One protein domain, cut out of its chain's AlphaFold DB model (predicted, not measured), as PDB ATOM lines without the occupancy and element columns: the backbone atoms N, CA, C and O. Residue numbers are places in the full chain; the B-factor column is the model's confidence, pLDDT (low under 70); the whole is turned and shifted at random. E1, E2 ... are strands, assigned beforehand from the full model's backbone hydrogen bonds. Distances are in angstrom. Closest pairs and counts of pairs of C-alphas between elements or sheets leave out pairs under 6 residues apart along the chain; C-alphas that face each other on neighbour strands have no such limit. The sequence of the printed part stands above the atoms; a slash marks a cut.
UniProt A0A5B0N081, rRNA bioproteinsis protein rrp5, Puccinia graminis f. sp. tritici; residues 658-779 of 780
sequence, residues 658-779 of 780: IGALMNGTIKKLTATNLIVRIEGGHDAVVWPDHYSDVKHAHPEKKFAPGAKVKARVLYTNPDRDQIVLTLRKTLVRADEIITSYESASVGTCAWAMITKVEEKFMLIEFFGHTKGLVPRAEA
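This is residues 658 to 779 of the 780 residues of the protein "rRNA bioproteinsis protein rrp5" of Puccinia graminis f. sp. tritici (UniProt A0A5B0N081). The domain has little regular structure: a nearly closed barrel, E1 to E5, joined by a long loop to a small sheet, E6 to E8. It is all strand, with 48 of 122 printed residues in eight named strands. The sheets E3 E2 E1 E4 E5 and E6 E7 E8 are antiparallel. The whole is compact, radius of gyration of the C-alphas 15.2 A, spanning 45 by 31 by 28 A.

E1, E2 and E3, residues 661 to 669, 674 to 678 and 683 to 686, form a meander of antiparallel neighbours. E4, 708 to 717, makes a Greek key with them, its fourth strand neighbour to the first; N 664 and O 709 are 2.9 A apart. With E5, 722 to 726, it is a folded sheet, E3 E2 facing E4 E5. E6, E7 and E8, 753 to 757, 761 to 765 and 771 to 775, form another meander, apart from E1 to E5.

E1 begins at C-alpha (268.925, 203.437, 166.025); E8 ends at (238.346, 208.616, 168.215).

Links 687 to 707 and 727 to 752 are long; residues 680 and 719 to 720 have pLDDT under 70.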
ATOM      1  N   ILE A 658     265.777 205.524 174.574       91.50
ATOM      2  CA  ILE A 658     264.564 205.123 173.858       91.50
ATOM      3  C   ILE A 658     264.546 205.818 172.489       91.50
ATOM      4  O   ILE A 658     264.839 207.005 172.377       91.50
ATOM      5  N   GLY A 659     264.228 205.073 171.431       90.31
ATOM      6  CA  GLY A 659     264.278 205.576 170.060       90.31
ATOM      7  C   GLY A 659     265.667 205.559 169.404       90.31
ATOM      8  O   GLY A 659     265.767 205.936 168.234       90.31
ATOM      9  N   ALA A 660     266.726 205.089 170.073       90.56
ATOM     10  CA  ALA A 660     268.045 204.942 169.454       90.56
ATOM     11  C   ALA A 660     268.028 203.955 168.274       90.56
ATOM     12  O   ALA A 660     267.461 202.864 168.368       90.56
ATOM     13  N   LEU A 661     268.683 204.322 167.168       91.75
ATOM     14  CA  LEU A 661     268.925 203.437 166.025       91.75
ATOM     15  C   LEU A 661     270.201 202.629 166.260       91.75
ATOM     16  O   LEU A 661     271.266 203.202 166.480       91.75
ATOM     17  N   MET A 662     270.105 201.302 166.184       90.19
ATOM     18  CA  MET A 662     271.226 200.399 166.461       90.19
ATOM     19  C   MET A 662     271.256 199.255 165.444       90.19
ATOM     20  O   MET A 662     270.208 198.755 165.021       90.19
ATOM     21  N   ASN A 663     272.450 198.816 165.038       91.62
ATOM     22  CA  ASN A 663     272.580 197.589 164.252       91.62
ATOM     23  C   ASN A 663     272.717 196.390 165.202       91.62
ATOM     24  O   ASN A 663     273.262 196.490 166.304       91.62
ATOM     25  N   GLY A 664     272.224 195.236 164.767       91.12
ATOM     26  CA  GLY A 664     272.315 193.997 165.526       91.12
ATOM     27  C   GLY A 664     272.411 192.772 164.631       91.12
ATOM     28  O   GLY A 664     272.200 192.835 163.421       91.12
ATOM     29  N   THR A 665     272.742 191.636 165.233       93.75
ATOM     30  CA  THR A 665     272.830 190.331 164.569       93.75
ATOM     31  C   THR A 665     271.836 189.375 165.212       93.75
ATOM     32  O   THR A 665     271.796 189.247 166.437       93.75
ATOM     33  N   ILE A 666     271.019 188.699 164.408       93.75
ATOM     34  CA  ILE A 666     270.038 187.731 164.908       93.75
ATOM     35  C   ILE A 666     270.771 186.565 165.576       93.75
ATOM     36  O   ILE A 666     271.620 185.921 164.964       93.75
ATOM     37  N   LYS A 667     270.431 186.285 166.836       90.81
ATOM     38  CA  LYS A 667     271.046 185.227 167.647       90.81
ATOM     39  C   LYS A 667     270.240 183.931 167.578       90.81
ATOM     40  O   LYS A 667     270.802 182.878 167.302       90.81
ATOM     41  N   LYS A 668     268.928 184.014 167.819       90.44
ATOM     42  CA  LYS A 668     267.960 182.927 167.596       90.44
ATOM     43  C   LYS A 668     266.541 183.475 167.453       90.44
ATOM     44  O   LYS A 668     266.226 184.522 168.017       90.44
ATOM     45  N   LEU A 669     265.683 182.715 166.783       89.12
ATOM     46  CA  LEU A 669     264.232 182.821 166.915       89.12
ATOM     47  C   LEU A 669     263.773 181.815 167.987       89.12
ATOM     48  O   LEU A 669     264.182 180.656 167.968       89.12
ATOM     49  N   THR A 670     262.965 182.270 168.938       86.88
ATOM     50  CA  THR A 670     262.207 181.450 169.897       86.88
ATOM     51  C   THR A 670     260.745 181.403 169.429       86.88
ATOM     52  O   THR A 670     260.328 182.252 168.643       86.88
ATOM     53  N   ALA A 671     259.942 180.455 169.921       82.00
ATOM     54  CA  ALA A 671     258.516 180.365 169.578       82.00
ATOM     55  C   ALA A 671     257.727 181.663 169.871       82.00
ATOM     56  O   ALA A 671     256.836 182.022 169.107       82.00
ATOM     57  N   THR A 672     258.083 182.385 170.940       85.31
ATOM     58  CA  THR A 672     257.414 183.623 171.377       85.31
ATOM     59  C   THR A 672     258.091 184.914 170.907       85.31
ATOM     60  O   THR A 672     257.422 185.936 170.787       85.31
ATOM     61  N   ASN A 673     259.407 184.911 170.656       88.81
ATOM     62  CA  ASN A 673     260.177 186.132 170.393       88.81
ATOM     63  C   ASN A 673     261.484 185.899 169.612       88.81
ATOM     64  O   ASN A 673     262.040 184.800 169.582       88.81
ATOM     65  N   LEU A 674     262.007 186.960 168.998       90.81
ATOM     66  CA  LEU A 674     263.285 186.968 168.283       90.81
ATOM     67  C   LEU A 674     264.353 187.626 169.161       90.81
ATOM     68  O   LEU A 674     264.157 188.742 169.638       90.81
ATOM     69  N   ILE A 675     265.497 186.961 169.343       91.94
ATOM     70  CA  ILE A 675     266.627 187.500 170.106       91.94
ATOM     71  C   ILE A 675     267.680 188.044 169.142       91.94
ATOM     72  O   ILE A 675     268.224 187.308 168.310       91.94
ATOM     73  N   VAL A 676     267.995 189.329 169.282       92.25
ATOM     74  CA  VAL A 676     268.962 190.076 168.469       92.25
ATOM     75  C   VAL A 676     270.077 190.583 169.376       92.25
ATOM     76  O   VAL A 676     269.818 191.262 170.364       92.25
ATOM     77  N   ARG A 677     271.332 190.280 169.043       90.81
ATOM     78  CA  ARG A 677     272.497 190.848 169.728       90.81
ATOM     79  C   ARG A 677     272.824 192.210 169.133       90.81
ATOM     80  O   ARG A 677     273.112 192.278 167.940       90.81
ATOM     81  N   ILE A 678     272.790 193.265 169.938       90.12
ATOM     82  CA  ILE A 678     273.107 194.628 169.491       90.12
ATOM     83  C   ILE A 678     274.632 194.829 169.454       90.12
ATOM     84  O   ILE A 678     275.377 194.214 170.223       90.12
ATOM     85  N   GLU A 679     275.108 195.714 168.581       79.19
ATOM     86  CA  GLU A 679     276.399 196.388 168.767       79.19
ATOM     87  C   GLU A 679     276.460 197.021 170.176       79.19
ATOM     88  O   GLU A 679     275.522 197.683 170.614       79.19
ATOM     89  N   GLY A 680     277.532 196.740 170.927       68.56
ATOM     90  CA  GLY A 680     277.594 196.956 172.384       68.56
ATOM     91  C   GLY A 680     277.409 195.682 173.225       68.56
ATOM     92  O   GLY A 680     277.671 195.703 174.421       68.56
ATOM     93  N   GLY A 681     277.034 194.549 172.620       76.06
ATOM     94  CA  GLY A 681     277.144 193.214 173.229       76.06
ATOM     95  C   GLY A 681     275.932 192.726 174.028       76.06
ATOM     96  O   GLY A 681     275.895 191.549 174.399       76.06
ATOM     97  N   HIS A 682     274.926 193.574 174.252       82.38
ATOM     98  CA  HIS A 682     273.675 193.177 174.906       82.38
ATOM     99  C   HIS A 682     272.808 192.298 173.992       82.38
ATOM    100  O   HIS A 682     272.758 192.490 172.773       82.38
ATOM    101  N   ASP A 683     272.108 191.332 174.589       87.56
ATOM    102  CA  ASP A 683     271.095 190.522 173.908       87.56
ATOM    103  C   ASP A 683     269.718 191.160 174.140       87.56
ATOM    104  O   ASP A 683     269.281 191.289 175.280       87.56
ATOM    105  N   ALA A 684     269.042 191.553 173.064       90.00
ATOM    106  CA  ALA A 684     267.768 192.261 173.084       90.00
ATOM    107  C   ALA A 684     266.650 191.443 172.428       90.00
ATOM    108  O   ALA A 684     266.904 190.498 171.673       90.00
ATOM    109  N   VAL A 685     265.402 191.810 172.713       92.25
ATOM    110  CA  VAL A 685     264.206 191.056 172.321       92.25
ATOM    111  C   VAL A 685     263.364 191.859 171.329       92.25
ATOM    112  O   VAL A 685     263.176 193.063 171.478       92.25
ATOM    113  N   VAL A 686     262.828 191.180 170.319       93.06
ATOM    114  CA  VAL A 686     261.804 191.708 169.409       93.06
ATOM    115  C   VAL A 686     260.572 190.819 169.537       93.06
ATOM    116  O   VAL A 686     260.679 189.593 169.438       93.06
ATOM    117  N   TRP A 687     259.407 191.425 169.745       92.06
ATOM    118  CA  TRP A 687     258.124 190.717 169.763       92.06
ATOM    119  C   TRP A 687     257.580 190.507 168.334       92.06
ATOM    120  O   TRP A 687     257.900 191.311 167.451       92.06
ATOM    121  N   PRO A 688     256.748 189.476 168.072       89.69
ATOM    122  CA  PRO A 688     256.311 189.112 166.718       89.69
ATOM    123  C   PRO A 688     255.672 190.254 165.922       89.69
ATOM    124  O   PRO A 688     255.964 190.439 164.739       89.69
ATOM    125  N   ASP A 689     254.866 191.083 166.582       89.00
ATOM    126  CA  ASP A 689     254.208 192.246 165.983       89.00
ATOM    127  C   ASP A 689     255.170 193.363 165.537       89.00
ATOM    128  O   ASP A 689     254.818 194.182 164.679       89.00
ATOM    129  N   HIS A 690     256.406 193.357 166.042       91.12
ATOM    130  CA  HIS A 690     257.478 194.287 165.682       91.12
ATOM    131  C   HIS A 690     258.509 193.703 164.698       91.12
ATOM    132  O   HIS A 690     259.440 194.414 164.314       91.12
ATOM    133  N   TYR A 691     258.350 192.453 164.236       90.50
ATOM    134  CA  TYR A 691     259.238 191.828 163.240       90.50
ATOM    135  C   TYR A 691     259.251 192.575 161.898       90.50
ATOM    136  O   TYR A 691     260.295 192.699 161.257       90.50
ATOM    137  N   SER A 692     258.088 193.038 161.441       89.50
ATOM    138  CA  SER A 692     257.948 193.888 160.256       89.50
ATOM    139  C   SER A 692     256.535 194.442 160.123       89.50
ATOM    140  O   SER A 692     255.609 194.010 160.798       89.50
ATOM    141  N   ASP A 693     256.386 195.390 159.205       85.69
ATOM    142  CA  ASP A 693     255.148 196.110 158.892       85.69
ATOM    143  C   ASP A 693     254.056 195.179 158.318       85.69
ATOM    144  O   ASP A 693     252.869 195.449 158.450       85.69
ATOM    145  N   VAL A 694     254.469 194.047 157.731       85.75
ATOM    146  CA  VAL A 694     253.609 192.938 157.291       85.75
ATOM    147  C   VAL A 694     253.836 191.735 158.213       85.75
ATOM    148  O   VAL A 694     254.990 191.391 158.503       85.75
ATOM    149  N   LYS A 695     252.750 191.076 158.649       80.81
ATOM    150  CA  LYS A 695     252.810 189.820 159.416       80.81
ATOM    151  C   LYS A 695     253.221 188.660 158.498       80.81
ATOM    152  O   LYS A 695     252.692 188.515 157.399       80.81
ATOM    153  N   HIS A 696     254.160 187.822 158.941       78.44
ATOM    154  CA  HIS A 696     254.649 186.668 158.178       78.44
ATOM    155  C   HIS A 696     254.249 185.358 158.854       78.44
ATOM    156  O   HIS A 696     254.558 185.170 160.025       78.44
ATOM    157  N   ALA A 697     253.648 184.431 158.100       78.44
ATOM    158  CA  ALA A 697     253.293 183.098 158.600       78.44
ATOM    159  C   ALA A 697     254.519 182.227 158.951       78.44
ATOM    160  O   ALA A 697     254.456 181.420 159.867       78.44
ATOM    161  N   HIS A 698     255.646 182.426 158.254       81.38
ATOM    162  CA  HIS A 698     256.913 181.717 158.486       81.38
ATOM    163  C   HIS A 698     258.058 182.710 158.750       81.38
ATOM    164  O   HIS A 698     258.864 182.969 157.850       81.38
ATOM    165  N   PRO A 699     258.141 183.316 159.952       81.88
ATOM    166  CA  PRO A 699     259.191 184.284 160.282       81.88
ATOM    167  C   PRO A 699     260.597 183.665 160.214       81.88
ATOM    168  O   PRO A 699     261.543 184.320 159.782       81.88
ATOM    169  N   GLU A 700     260.716 182.380 160.545       84.50
ATOM    170  CA  GLU A 700     261.934 181.559 160.470       84.50
ATOM    171  C   GLU A 700     262.679 181.638 159.122       84.50
ATOM    172  O   GLU A 700     263.905 181.698 159.100       84.50
ATOM    173  N   LYS A 701     261.957 181.738 157.994       83.06
ATOM    174  CA  LYS A 701     262.543 181.823 156.641       83.06
ATOM    175  C   LYS A 701     263.186 183.183 156.337       83.06
ATOM    176  O   LYS A 701     263.914 183.311 155.359       83.06
ATOM    177  N   LYS A 702     262.883 184.204 157.143       83.06
ATOM    178  CA  LYS A 702     263.317 185.600 156.971       83.06
ATOM    179  C   LYS A 702     264.315 186.033 158.047       83.06
ATOM    180  O   LYS A 702     265.207 186.830 157.768       83.06
ATOM    181  N   PHE A 703     264.169 185.514 159.264       87.31
ATOM    182  CA  PHE A 703     264.942 185.898 160.444       87.31
ATOM    183  C   PHE A 703     265.953 184.809 160.834       87.31
ATOM    184  O   PHE A 703     265.957 184.306 161.957       87.31
ATOM    185  N   ALA A 704     266.805 184.436 159.876       87.19
ATOM    186  CA  ALA A 704     267.837 183.423 160.071       87.19
ATOM    187  C   ALA A 704     268.916 183.878 161.086       87.19
ATOM    188  O   ALA A 704     269.331 185.043 161.053       87.19
ATOM    189  N   PRO A 705     269.423 182.980 161.957       91.69
ATOM    190  CA  PRO A 705     270.575 183.259 162.813       91.69
ATOM    191  C   PRO A 705     271.793 183.749 162.018       91.69
ATOM    192  O   PRO A 705     272.061 183.279 160.915       91.69
ATOM    193  N   GLY A 706     272.534 184.705 162.578       90.38
ATOM    194  CA  GLY A 706     273.692 185.337 161.937       90.38
ATOM    195  C   GLY A 706     273.360 186.480 160.968       90.38
ATOM    196  O   GLY A 706     274.265 187.223 160.588       90.38
ATOM    197  N   ALA A 707     272.093 186.689 160.591       91.75
ATOM    198  CA  ALA A 707     271.717 187.811 159.732       91.75
ATOM    199  C   ALA A 707     271.841 189.160 160.467       91.75
ATOM    200  O   ALA A 707     271.390 189.307 161.607       91.75
ATOM    201  N   LYS A 708     272.423 190.164 159.797       93.12
ATOM    202  CA  LYS A 708     272.490 191.546 160.298       93.12
ATOM    203  C   LYS A 708     271.177 192.283 160.034       93.12
ATOM    204  O   LYS A 708     270.644 192.231 158.928       93.12
ATOM    205  N   VAL A 709     270.693 193.013 161.033       92.81
ATOM    206  CA  VAL A 709     269.467 193.818 160.990       92.81
ATOM    207  C   VAL A 709     269.724 195.226 161.525       92.81
ATOM    208  O   VAL A 709     270.567 195.424 162.399       92.81
ATOM    209  N   LYS A 710     268.975 196.209 161.013       93.25
ATOM    210  CA  LYS A 710     268.850 197.530 161.641       93.25
ATOM    211  C   LYS A 710     267.582 197.553 162.478       93.25
ATOM    212  O   LYS A 710     266.532 197.129 161.997       93.25
ATOM    213  N   ALA A 711     267.699 198.038 163.703       93.19
ATOM    214  CA  ALA A 711     266.633 198.072 164.686       93.19
ATOM    215  C   ALA A 711     266.555 199.456 165.341       93.19
ATOM    216  O   ALA A 711     267.496 200.250 165.262       93.19
ATOM    217  N   ARG A 712     265.439 199.728 166.018       94.00
ATOM    218  CA  ARG A 712     265.286 200.907 166.877       94.00
ATOM    219  C   ARG A 712     264.821 200.482 168.263       94.00
ATOM    220  O   ARG A 712     263.987 199.582 168.361       94.00
ATOM    221  N   VAL A 713     265.351 201.096 169.315       93.75
ATOM    222  CA  VAL A 713     264.945 200.821 170.704       93.75
ATOM    223  C   VAL A 713     263.508 201.290 170.897       93.75
ATOM    224  O   VAL A 713     263.238 202.476 170.739       93.75
ATOM    225  N   LEU A 714     262.591 200.370 171.199       92.00
ATOM    226  CA  LEU A 714     261.171 200.660 171.405       92.00
ATOM    227  C   LEU A 714     260.917 201.120 172.846       92.00
ATOM    228  O   LEU A 714     260.289 202.154 173.063       92.00
ATOM    229  N   TYR A 715     261.438 200.357 173.806       90.88
ATOM    230  CA  TYR A 715     261.499 200.664 175.234       90.88
ATOM    231  C   TYR A 715     262.558 199.775 175.908       90.88
ATOM    232  O   TYR A 715     263.068 198.820 175.312       90.88
ATOM    233  N   THR A 716     262.878 200.074 177.162       87.75
ATOM    234  CA  THR A 716     263.757 199.270 178.019       87.75
ATOM    235  C   THR A 716     263.001 198.899 179.296       87.75
ATOM    236  O   THR A 716     262.261 199.709 179.847       87.75
ATOM    237  N   ASN A 717     263.135 197.650 179.746       82.12
ATOM    238  CA  ASN A 717     262.601 197.167 181.018       82.12
ATOM    239  C   ASN A 717     263.798 196.884 181.947       82.12
ATOM    240  O   ASN A 717     264.486 195.877 181.743       82.12
ATOM    241  N   PRO A 718     264.088 197.766 182.922       71.38
ATOM    242  CA  PRO A 718     265.292 197.664 183.743       71.38
ATOM    243  C   PRO A 718     265.237 196.500 184.740       71.38
ATOM    244  O   PRO A 718     266.270 195.910 185.048       71.38
ATOM    245  N   ASP A 719     264.052 196.126 185.223       66.81
ATOM    246  CA  ASP A 719     263.894 195.086 186.248       66.81
ATOM    247  C   ASP A 719     264.018 193.665 185.684       66.81
ATOM    248  O   ASP A 719     264.430 192.750 186.396       66.81
ATOM    249  N   ARG A 720     263.758 193.486 184.382       67.56
ATOM    250  CA  ARG A 720     264.040 192.246 183.636       67.56
ATOM    251  C   ARG A 720     265.353 192.308 182.819       67.56
ATOM    252  O   ARG A 720     265.617 191.385 182.052       67.56
ATOM    253  N   ASP A 721     266.158 193.374 182.972       71.50
ATOM    254  CA  ASP A 721     267.348 193.736 182.157       71.50
ATOM    255  C   ASP A 721     267.119 193.561 180.639       71.50
ATOM    256  O   ASP A 721     267.968 193.074 179.889       71.50
ATOM    257  N   GLN A 722     265.912 193.904 180.179       83.50
ATOM    258  CA  GLN A 722     265.409 193.557 178.855       83.50
ATOM    259  C   GLN A 722     265.279 194.801 177.973       83.50
ATOM    260  O   GLN A 722     264.424 195.661 178.176       83.50
ATOM    261  N   ILE A 723     266.093 194.854 176.922       90.31
ATOM    262  CA  ILE A 723     265.975 195.852 175.857       90.31
ATOM    263  C   ILE A 723     264.973 195.323 174.826       90.31
ATOM    264  O   ILE A 723     265.156 194.212 174.314       90.31
ATOM    265  N   VAL A 724     263.940 196.100 174.495       92.31
ATOM    266  CA  VAL A 724     262.949 195.731 173.475       92.31
ATOM    267  C   VAL A 724     263.117 196.612 172.245       92.31
ATOM    268  O   VAL A 724     263.144 197.840 172.329       92.31
ATOM    269  N   LEU A 725     263.253 195.982 171.079       94.12
ATOM    270  CA  LEU A 725     263.510 196.658 169.806       94.12
ATOM    271  C   LEU A 725     262.349 196.483 168.823       94.12
ATOM    272  O   LEU A 725     261.583 195.524 168.899       94.12
ATOM    273  N   THR A 726     262.288 197.366 167.828       93.50
ATOM    274  CA  THR A 726     261.433 197.226 166.643       93.50
ATOM    275  C   THR A 726     262.256 197.052 165.364       93.50
ATOM    276  O   THR A 726     263.290 197.699 165.181       93.50
ATOM    277  N   LEU A 727     261.784 196.167 164.476       93.12
ATOM    278  CA  LEU A 727     262.324 195.899 163.133       93.12
ATOM    279  C   LEU A 727     261.365 196.360 162.012       93.12
ATOM    280  O   LEU A 727     261.639 196.151 160.827       93.12
ATOM    281  N   ARG A 728     260.239 197.000 162.366       92.19
ATOM    282  CA  ARG A 728     259.304 197.624 161.413       92.19
ATOM    283  C   ARG A 728     260.010 198.707 160.601       92.19
ATOM    284  O   ARG A 728     260.574 199.637 161.175       92.19
ATOM    285  N   LYS A 729     259.958 198.620 159.269       90.81
ATOM    286  CA  LYS A 729     260.647 199.562 158.373       90.81
ATOM    287  C   LYS A 729     260.096 200.978 158.497       90.81
ATOM    288  O   LYS A 729     260.853 201.909 158.268       90.81
ATOM    289  N   THR A 730     258.823 201.130 158.855       90.69
ATOM    290  CA  THR A 730     258.195 202.411 159.216       90.69
ATOM    291  C   THR A 730     258.884 203.037 160.432       90.69
ATOM    292  O   THR A 730     259.590 204.029 160.297       90.69
ATOM    293  N   LEU A 731     258.783 202.403 161.603       90.69
ATOM    294  CA  LEU A 731     259.324 202.911 162.874       90.69
ATOM    295  C   LEU A 731     260.862 203.068 162.882       90.69
ATOM    296  O   LEU A 731     261.394 203.975 163.524       90.69
ATOM    297  N   VAL A 732     261.589 202.220 162.146       91.62
ATOM    298  CA  VAL A 732     263.056 202.308 161.978       91.62
ATOM    299  C   VAL A 732     263.475 203.432 161.009       91.62
ATOM    300  O   VAL A 732     264.639 203.821 161.007       91.62
ATOM    301  N   ARG A 733     262.554 203.978 160.200       90.56
ATOM    302  CA  ARG A 733     262.804 205.095 159.265       90.56
ATOM    303  C   ARG A 733     262.097 206.403 159.633       90.56
ATOM    304  O   ARG A 733     262.234 207.361 158.890       90.56
ATOM    305  N   ALA A 734     261.328 206.440 160.718       88.44
ATOM    306  CA  ALA A 734     260.679 207.665 161.172       88.44
ATOM    307  C   ALA A 734     261.734 208.704 161.587       88.44
ATOM    308  O   ALA A 734     262.576 208.399 162.432       88.44
ATOM    309  N   ASP A 735     261.698 209.907 161.025       84.81
ATOM    310  CA  ASP A 735     262.591 210.984 161.461       84.81
ATOM    311  C   ASP A 735     262.163 211.460 162.862       84.81
ATOM    312  O   ASP A 735     262.876 211.229 163.841       84.81
ATOM    313  N   GLU A 736     260.932 211.968 162.970       86.94
ATOM    314  CA  GLU A 736     260.290 212.340 164.236       86.94
ATOM    315  C   GLU A 736     259.784 211.126 165.031       86.94
ATOM    316  O   GLU A 736     259.170 210.200 164.484       86.94
ATOM    317  N   ILE A 737     259.998 211.154 166.351       90.12
ATOM    318  CA  ILE A 737     259.524 210.140 167.302       90.12
ATOM    319  C   ILE A 737     259.046 210.771 168.613       90.12
ATOM    320  O   ILE A 737     259.691 211.654 169.164       90.12
ATOM    321  N   ILE A 738     257.945 210.245 169.150       89.88
ATOM    322  CA  ILE A 738     257.465 210.548 170.503       89.88
ATOM    323  C   ILE A 738     257.924 209.411 171.421       89.88
ATOM    324  O   ILE A 738     257.665 208.242 171.123       89.88
ATOM    325  N   THR A 739     258.620 209.748 172.509       89.06
ATOM    326  CA  THR A 739     259.208 208.792 173.473       89.06
ATOM    327  C   THR A 739     258.606 208.894 174.874       89.06
ATOM    328  O   THR A 739     258.607 207.906 175.605       89.06
ATOM    329  N   SER A 740     258.067 210.060 175.233       89.06
ATOM    330  CA  SER A 740     257.313 210.327 176.462       89.06
ATOM    331  C   SER A 740     256.150 211.293 176.193       89.06
ATOM    332  O   SER A 740     256.161 212.027 175.201       89.06
ATOM    333  N   TYR A 741     255.179 211.372 177.107       87.44
ATOM    334  CA  TYR A 741     254.109 212.380 177.045       87.44
ATOM    335  C   TYR A 741     254.643 213.826 177.071       87.44
ATOM    336  O   TYR A 741     254.044 214.705 176.464       87.44
ATOM    337  N   GLU A 742     255.789 214.066 177.718       87.56
ATOM    338  CA  GLU A 742     256.452 215.379 177.773       87.56
ATOM    339  C   GLU A 742     257.152 215.745 176.453       87.56
ATOM    340  O   GLU A 742     257.265 216.920 176.117       87.56
ATOM    341  N   SER A 743     257.594 214.745 175.678       82.19
ATOM    342  CA  SER A 743     258.194 214.950 174.348       82.19
ATOM    343  C   SER A 743     257.174 215.307 173.258       82.19
ATOM    344  O   SER A 743     257.555 215.743 172.173       82.19
ATOM    345  N   ALA A 744     255.877 215.119 173.519       84.50
ATOM    346  CA  ALA A 744     254.818 215.352 172.546       84.50
ATOM    347  C   ALA A 744     254.415 216.838 172.505       84.50
ATOM    348  O   ALA A 744     253.840 217.361 173.458       84.50
ATOM    349  N   SER A 745     254.655 217.511 171.375       86.00
ATOM    350  CA  SER A 745     254.193 218.889 171.151       86.00
ATOM    351  C   SER A 745     253.073 218.963 170.106       86.00
ATOM    352  O   SER A 745     253.044 218.194 169.140       86.00
ATOM    353  N   VAL A 746     252.125 219.890 170.296       88.06
ATOM    354  CA  VAL A 746     250.959 220.054 169.411       88.06
ATOM    355  C   VAL A 746     251.420 220.434 167.999       88.06
ATOM    356  O   VAL A 746     252.068 221.460 167.811       88.06
ATOM    357  N   GLY A 747     251.070 219.605 167.011       86.44
ATOM    358  CA  GLY A 747     251.517 219.736 165.618       86.44
ATOM    359  C   GLY A 747     252.653 218.786 165.215       86.44
ATOM    360  O   GLY A 747     252.950 218.680 164.026       86.44
ATOM    361  N   THR A 748     253.252 218.047 166.156       86.81
ATOM    362  CA  THR A 748     254.237 216.998 165.836       86.81
ATOM    363  C   THR A 748     253.568 215.829 165.110       86.81
ATOM    364  O   THR A 748     252.633 215.222 165.630       86.81
ATOM    365  N   CYS A 749     254.073 215.472 163.927       88.19
ATOM    366  CA  CYS A 749     253.610 214.314 163.160       88.19
ATOM    367  C   CYS A 749     254.607 213.154 163.312       88.19
ATOM    368  O   CYS A 749     255.695 213.207 162.747       88.19
ATOM    369  N   ALA A 750     254.238 212.102 164.049       89.69
ATOM    370  CA  ALA A 750     255.098 210.946 164.316       89.69
ATOM    371  C   ALA A 750     254.400 209.615 163.989       89.69
ATOM    372  O   ALA A 750     253.177 209.500 164.059       89.69
ATOM    373  N   TRP A 751     255.182 208.584 163.659       90.00
ATOM    374  CA  TRP A 751     254.656 207.249 163.357       90.00
ATOM    375  C   TRP A 751     254.347 206.459 164.636       90.00
ATOM    376  O   TRP A 751     255.232 206.245 165.466       90.00
ATOM    377  N   ALA A 752     253.113 205.965 164.748       89.69
ATOM    378  CA  ALA A 752     252.651 205.099 165.831       89.69
ATOM    379  C   ALA A 752     252.348 203.673 165.342       89.69
ATOM    380  O   ALA A 752     252.190 203.416 164.146       89.69
ATOM    381  N   MET A 753     252.208 202.743 166.283       89.38
ATOM    382  CA  MET A 753     251.624 201.425 166.055       89.38
ATOM    383  C   MET A 753     250.197 201.376 166.614       89.38
ATOM    384  O   MET A 753     249.955 201.851 167.713       89.38
ATOM    385  N   ILE A 754     249.251 200.775 165.888       90.38
ATOM    386  CA  ILE A 754     247.922 200.460 166.435       90.38
ATOM    387  C   ILE A 754     248.060 199.221 167.331       90.38
ATOM    388  O   ILE A 754     248.403 198.145 166.834       90.38
ATOM    389  N   THR A 755     247.791 199.376 168.629       88.75
ATOM    390  CA  THR A 755     247.847 198.298 169.635       88.75
ATOM    391  C   THR A 755     246.469 197.669 169.861       88.75
ATOM    392  O   THR A 755     246.375 196.457 170.046       88.75
ATOM    393  N   LYS A 756     245.382 198.455 169.808       88.50
ATOM    394  CA  LYS A 756     244.001 197.942 169.908       88.50
ATOM    395  C   LYS A 756     243.044 198.726 169.009       88.50
ATOM    396  O   LYS A 756     243.187 199.936 168.862       88.50
ATOM    397  N   VAL A 757     242.050 198.041 168.451       91.00
ATOM    398  CA  VAL A 757     240.919 198.642 167.728       91.00
ATOM    399  C   VAL A 757     239.648 198.278 168.485       91.00
ATOM    400  O   VAL A 757     239.426 197.103 168.761       91.00
ATOM    401  N   GLU A 758     238.844 199.281 168.824       89.88
ATOM    402  CA  GLU A 758     237.536 199.154 169.470       89.88
ATOM    403  C   GLU A 758     236.458 199.780 168.573       89.88
ATOM    404  O   GLU A 758     236.759 200.518 167.633       89.88
ATOM    405  N   GLU A 759     235.179 199.549 168.875       87.94
ATOM    406  CA  GLU A 759     234.071 200.113 168.085       87.94
ATOM    407  C   GLU A 759     234.091 201.649 168.007       87.94
ATOM    408  O   GLU A 759     233.677 202.220 167.001       87.94
ATOM    409  N   LYS A 760     234.567 202.317 169.068       89.75
ATOM    410  CA  LYS A 760     234.484 203.780 169.251       89.75
ATOM    411  C   LYS A 760     235.823 204.513 169.115       89.75
ATOM    412  O   LYS A 760     235.823 205.728 168.926       89.75
ATOM    413  N   PHE A 761     236.947 203.810 169.231       90.94
ATOM    414  CA  PHE A 761     238.288 204.399 169.207       90.94
ATOM    415  C   PHE A 761     239.358 203.375 168.816       90.94
ATOM    416  O   PHE A 761     239.152 202.167 168.912       90.94
ATOM    417  N   MET A 762     240.535 203.860 168.435       92.00
ATOM    418  CA  MET A 762     241.749 203.056 168.311       92.00
ATOM    419  C   MET A 762     242.775 203.495 169.351       92.00
ATOM    420  O   MET A 762     242.981 204.688 169.573       92.00
ATOM    421  N   LEU A 763     243.422 202.522 169.987       92.12
ATOM    422  CA  LEU A 763     244.549 202.742 170.884       92.12
ATOM    423  C   LEU A 763     245.842 202.608 170.078       92.12
ATOM    424  O   LEU A 763     246.153 201.524 169.571       92.12
ATOM    425  N   ILE A 764     246.587 203.703 169.982       92.38
ATOM    426  CA  ILE A 764     247.901 203.763 169.342       92.38
ATOM    427  C   ILE A 764     249.014 203.853 170.388       92.38
ATOM    428  O   ILE A 764     248.811 204.343 171.498       92.38
ATOM    429  N   GLU A 765     250.200 203.384 170.029       91.12
ATOM    430  CA  GLU A 765     251.372 203.314 170.896       91.12
ATOM    431  C   GLU A 765     252.614 203.784 170.132       91.12
ATOM    432  O   GLU A 765     252.892 203.349 169.009       91.12
ATOM    433  N   PHE A 766     253.331 204.723 170.742       92.06
ATOM    434  CA  PHE A 766     254.596 205.274 170.270       92.06
ATOM    435  C   PHE A 766     255.762 204.587 171.008       92.06
ATOM    436  O   PHE A 766     255.630 203.476 171.527       92.06
ATOM    437  N   PHE A 767     256.930 205.224 171.052       91.31
ATOM    438  CA  PHE A 767     258.068 204.720 171.811       91.31
ATOM    439  C   PHE A 767     257.859 204.963 173.320       91.31
ATOM    440  O   PHE A 767     257.044 205.794 173.731       91.31
ATOM    441  N   GLY A 768     258.561 204.197 174.160       86.62
ATOM    442  CA  GLY A 768     258.502 204.335 175.622       86.62
ATOM    443  C   GLY A 768     257.131 204.052 176.250       86.62
ATOM    444  O   GLY A 768     256.820 204.615 177.292       86.62
ATOM    445  N   HIS A 769     256.293 203.222 175.614       87.06
ATOM    446  CA  HIS A 769     254.901 202.952 176.021       87.06
ATOM    447  C   HIS A 769     253.983 204.192 176.088       87.06
ATOM    448  O   HIS A 769     252.909 204.142 176.694       87.06
ATOM    449  N   THR A 770     254.359 205.291 175.427       89.12
ATOM    450  CA  THR A 770     253.493 206.469 175.279       89.12
ATOM    451  C   THR A 770     252.285 206.099 174.418       89.12
ATOM    452  O   THR A 770     252.451 205.692 173.266       89.12
ATOM    453  N   LYS A 771     251.068 206.213 174.960       90.75
ATOM    454  CA  LYS A 771     249.826 205.766 174.307       90.75
ATOM    455  C   LYS A 771     248.925 206.940 173.944       90.75
ATOM    456  O   LYS A 771     248.748 207.865 174.728       90.75
ATOM    457  N   GLY A 772     248.339 206.873 172.754       89.81
ATOM    458  CA  GLY A 772     247.328 207.807 172.264       89.81
ATOM    459  C   GLY A 772     245.999 207.097 172.025       89.81
ATOM    460  O   GLY A 772     245.967 205.909 171.704       89.81
ATOM    461  N   LEU A 773     244.898 207.830 172.157       92.69
ATOM    462  CA  LEU A 773     243.561 207.368 171.795       92.69
ATOM    463  C   LEU A 773     243.073 208.210 170.618       92.69
ATOM    464  O   LEU A 773     242.994 209.428 170.733       92.69
ATOM    465  N   VAL A 774     242.752 207.554 169.506       92.56
ATOM    466  CA  VAL A 774     242.184 208.183 168.308       92.56
ATOM    467  C   VAL A 774     240.688 207.853 168.268       92.56
ATOM    468  O   VAL A 774     240.346 206.672 168.141       92.56
ATOM    469  N   PRO A 775     239.777 208.832 168.412       93.19
ATOM    470  CA  PRO A 775     238.346 208.616 168.215       93.19
ATOM    471  C   PRO A 775     238.073 208.071 166.812       93.19
ATOM    472  O   PRO A 775     238.678 208.522 165.843       93.19
ATOM    473  N   ARG A 776     237.137 207.125 166.664       87.94
ATOM    474  CA  ARG A 776     236.862 206.519 165.347       87.94
ATOM    475  C   ARG A 776     236.463 207.553 164.284       87.94
ATOM    476  O   ARG A 776     236.873 207.426 163.141       87.94
ATOM    477  N   ALA A 777     235.736 208.595 164.687       87.88
ATOM    478  CA  ALA A 777     235.305 209.694 163.821       87.88
ATOM    479  C   ALA A 777     236.442 210.624 163.329       87.88
ATOM    480  O   ALA A 777     236.172 211.534 162.554       87.88
ATOM    481  N   GLU A 778     237.685 210.421 163.780       83.69
ATOM    482  CA  GLU A 778     238.886 211.124 163.296       83.69
ATOM    483  C   GLU A 778     239.782 210.222 162.420       83.69
ATOM    484  O   GLU A 778     240.846 210.649 161.975       83.69
ATOM    485  N   ALA A 779     239.379 208.963 162.198       75.19
ATOM    486  CA  ALA A 779     240.164 207.941 161.500       75.19
ATOM    487  C   ALA A 779     239.465 207.330 160.267       75.19
ATOM    488  O   ALA A 779     240.044 206.449 159.625       75.19
TER     489      ALA A 779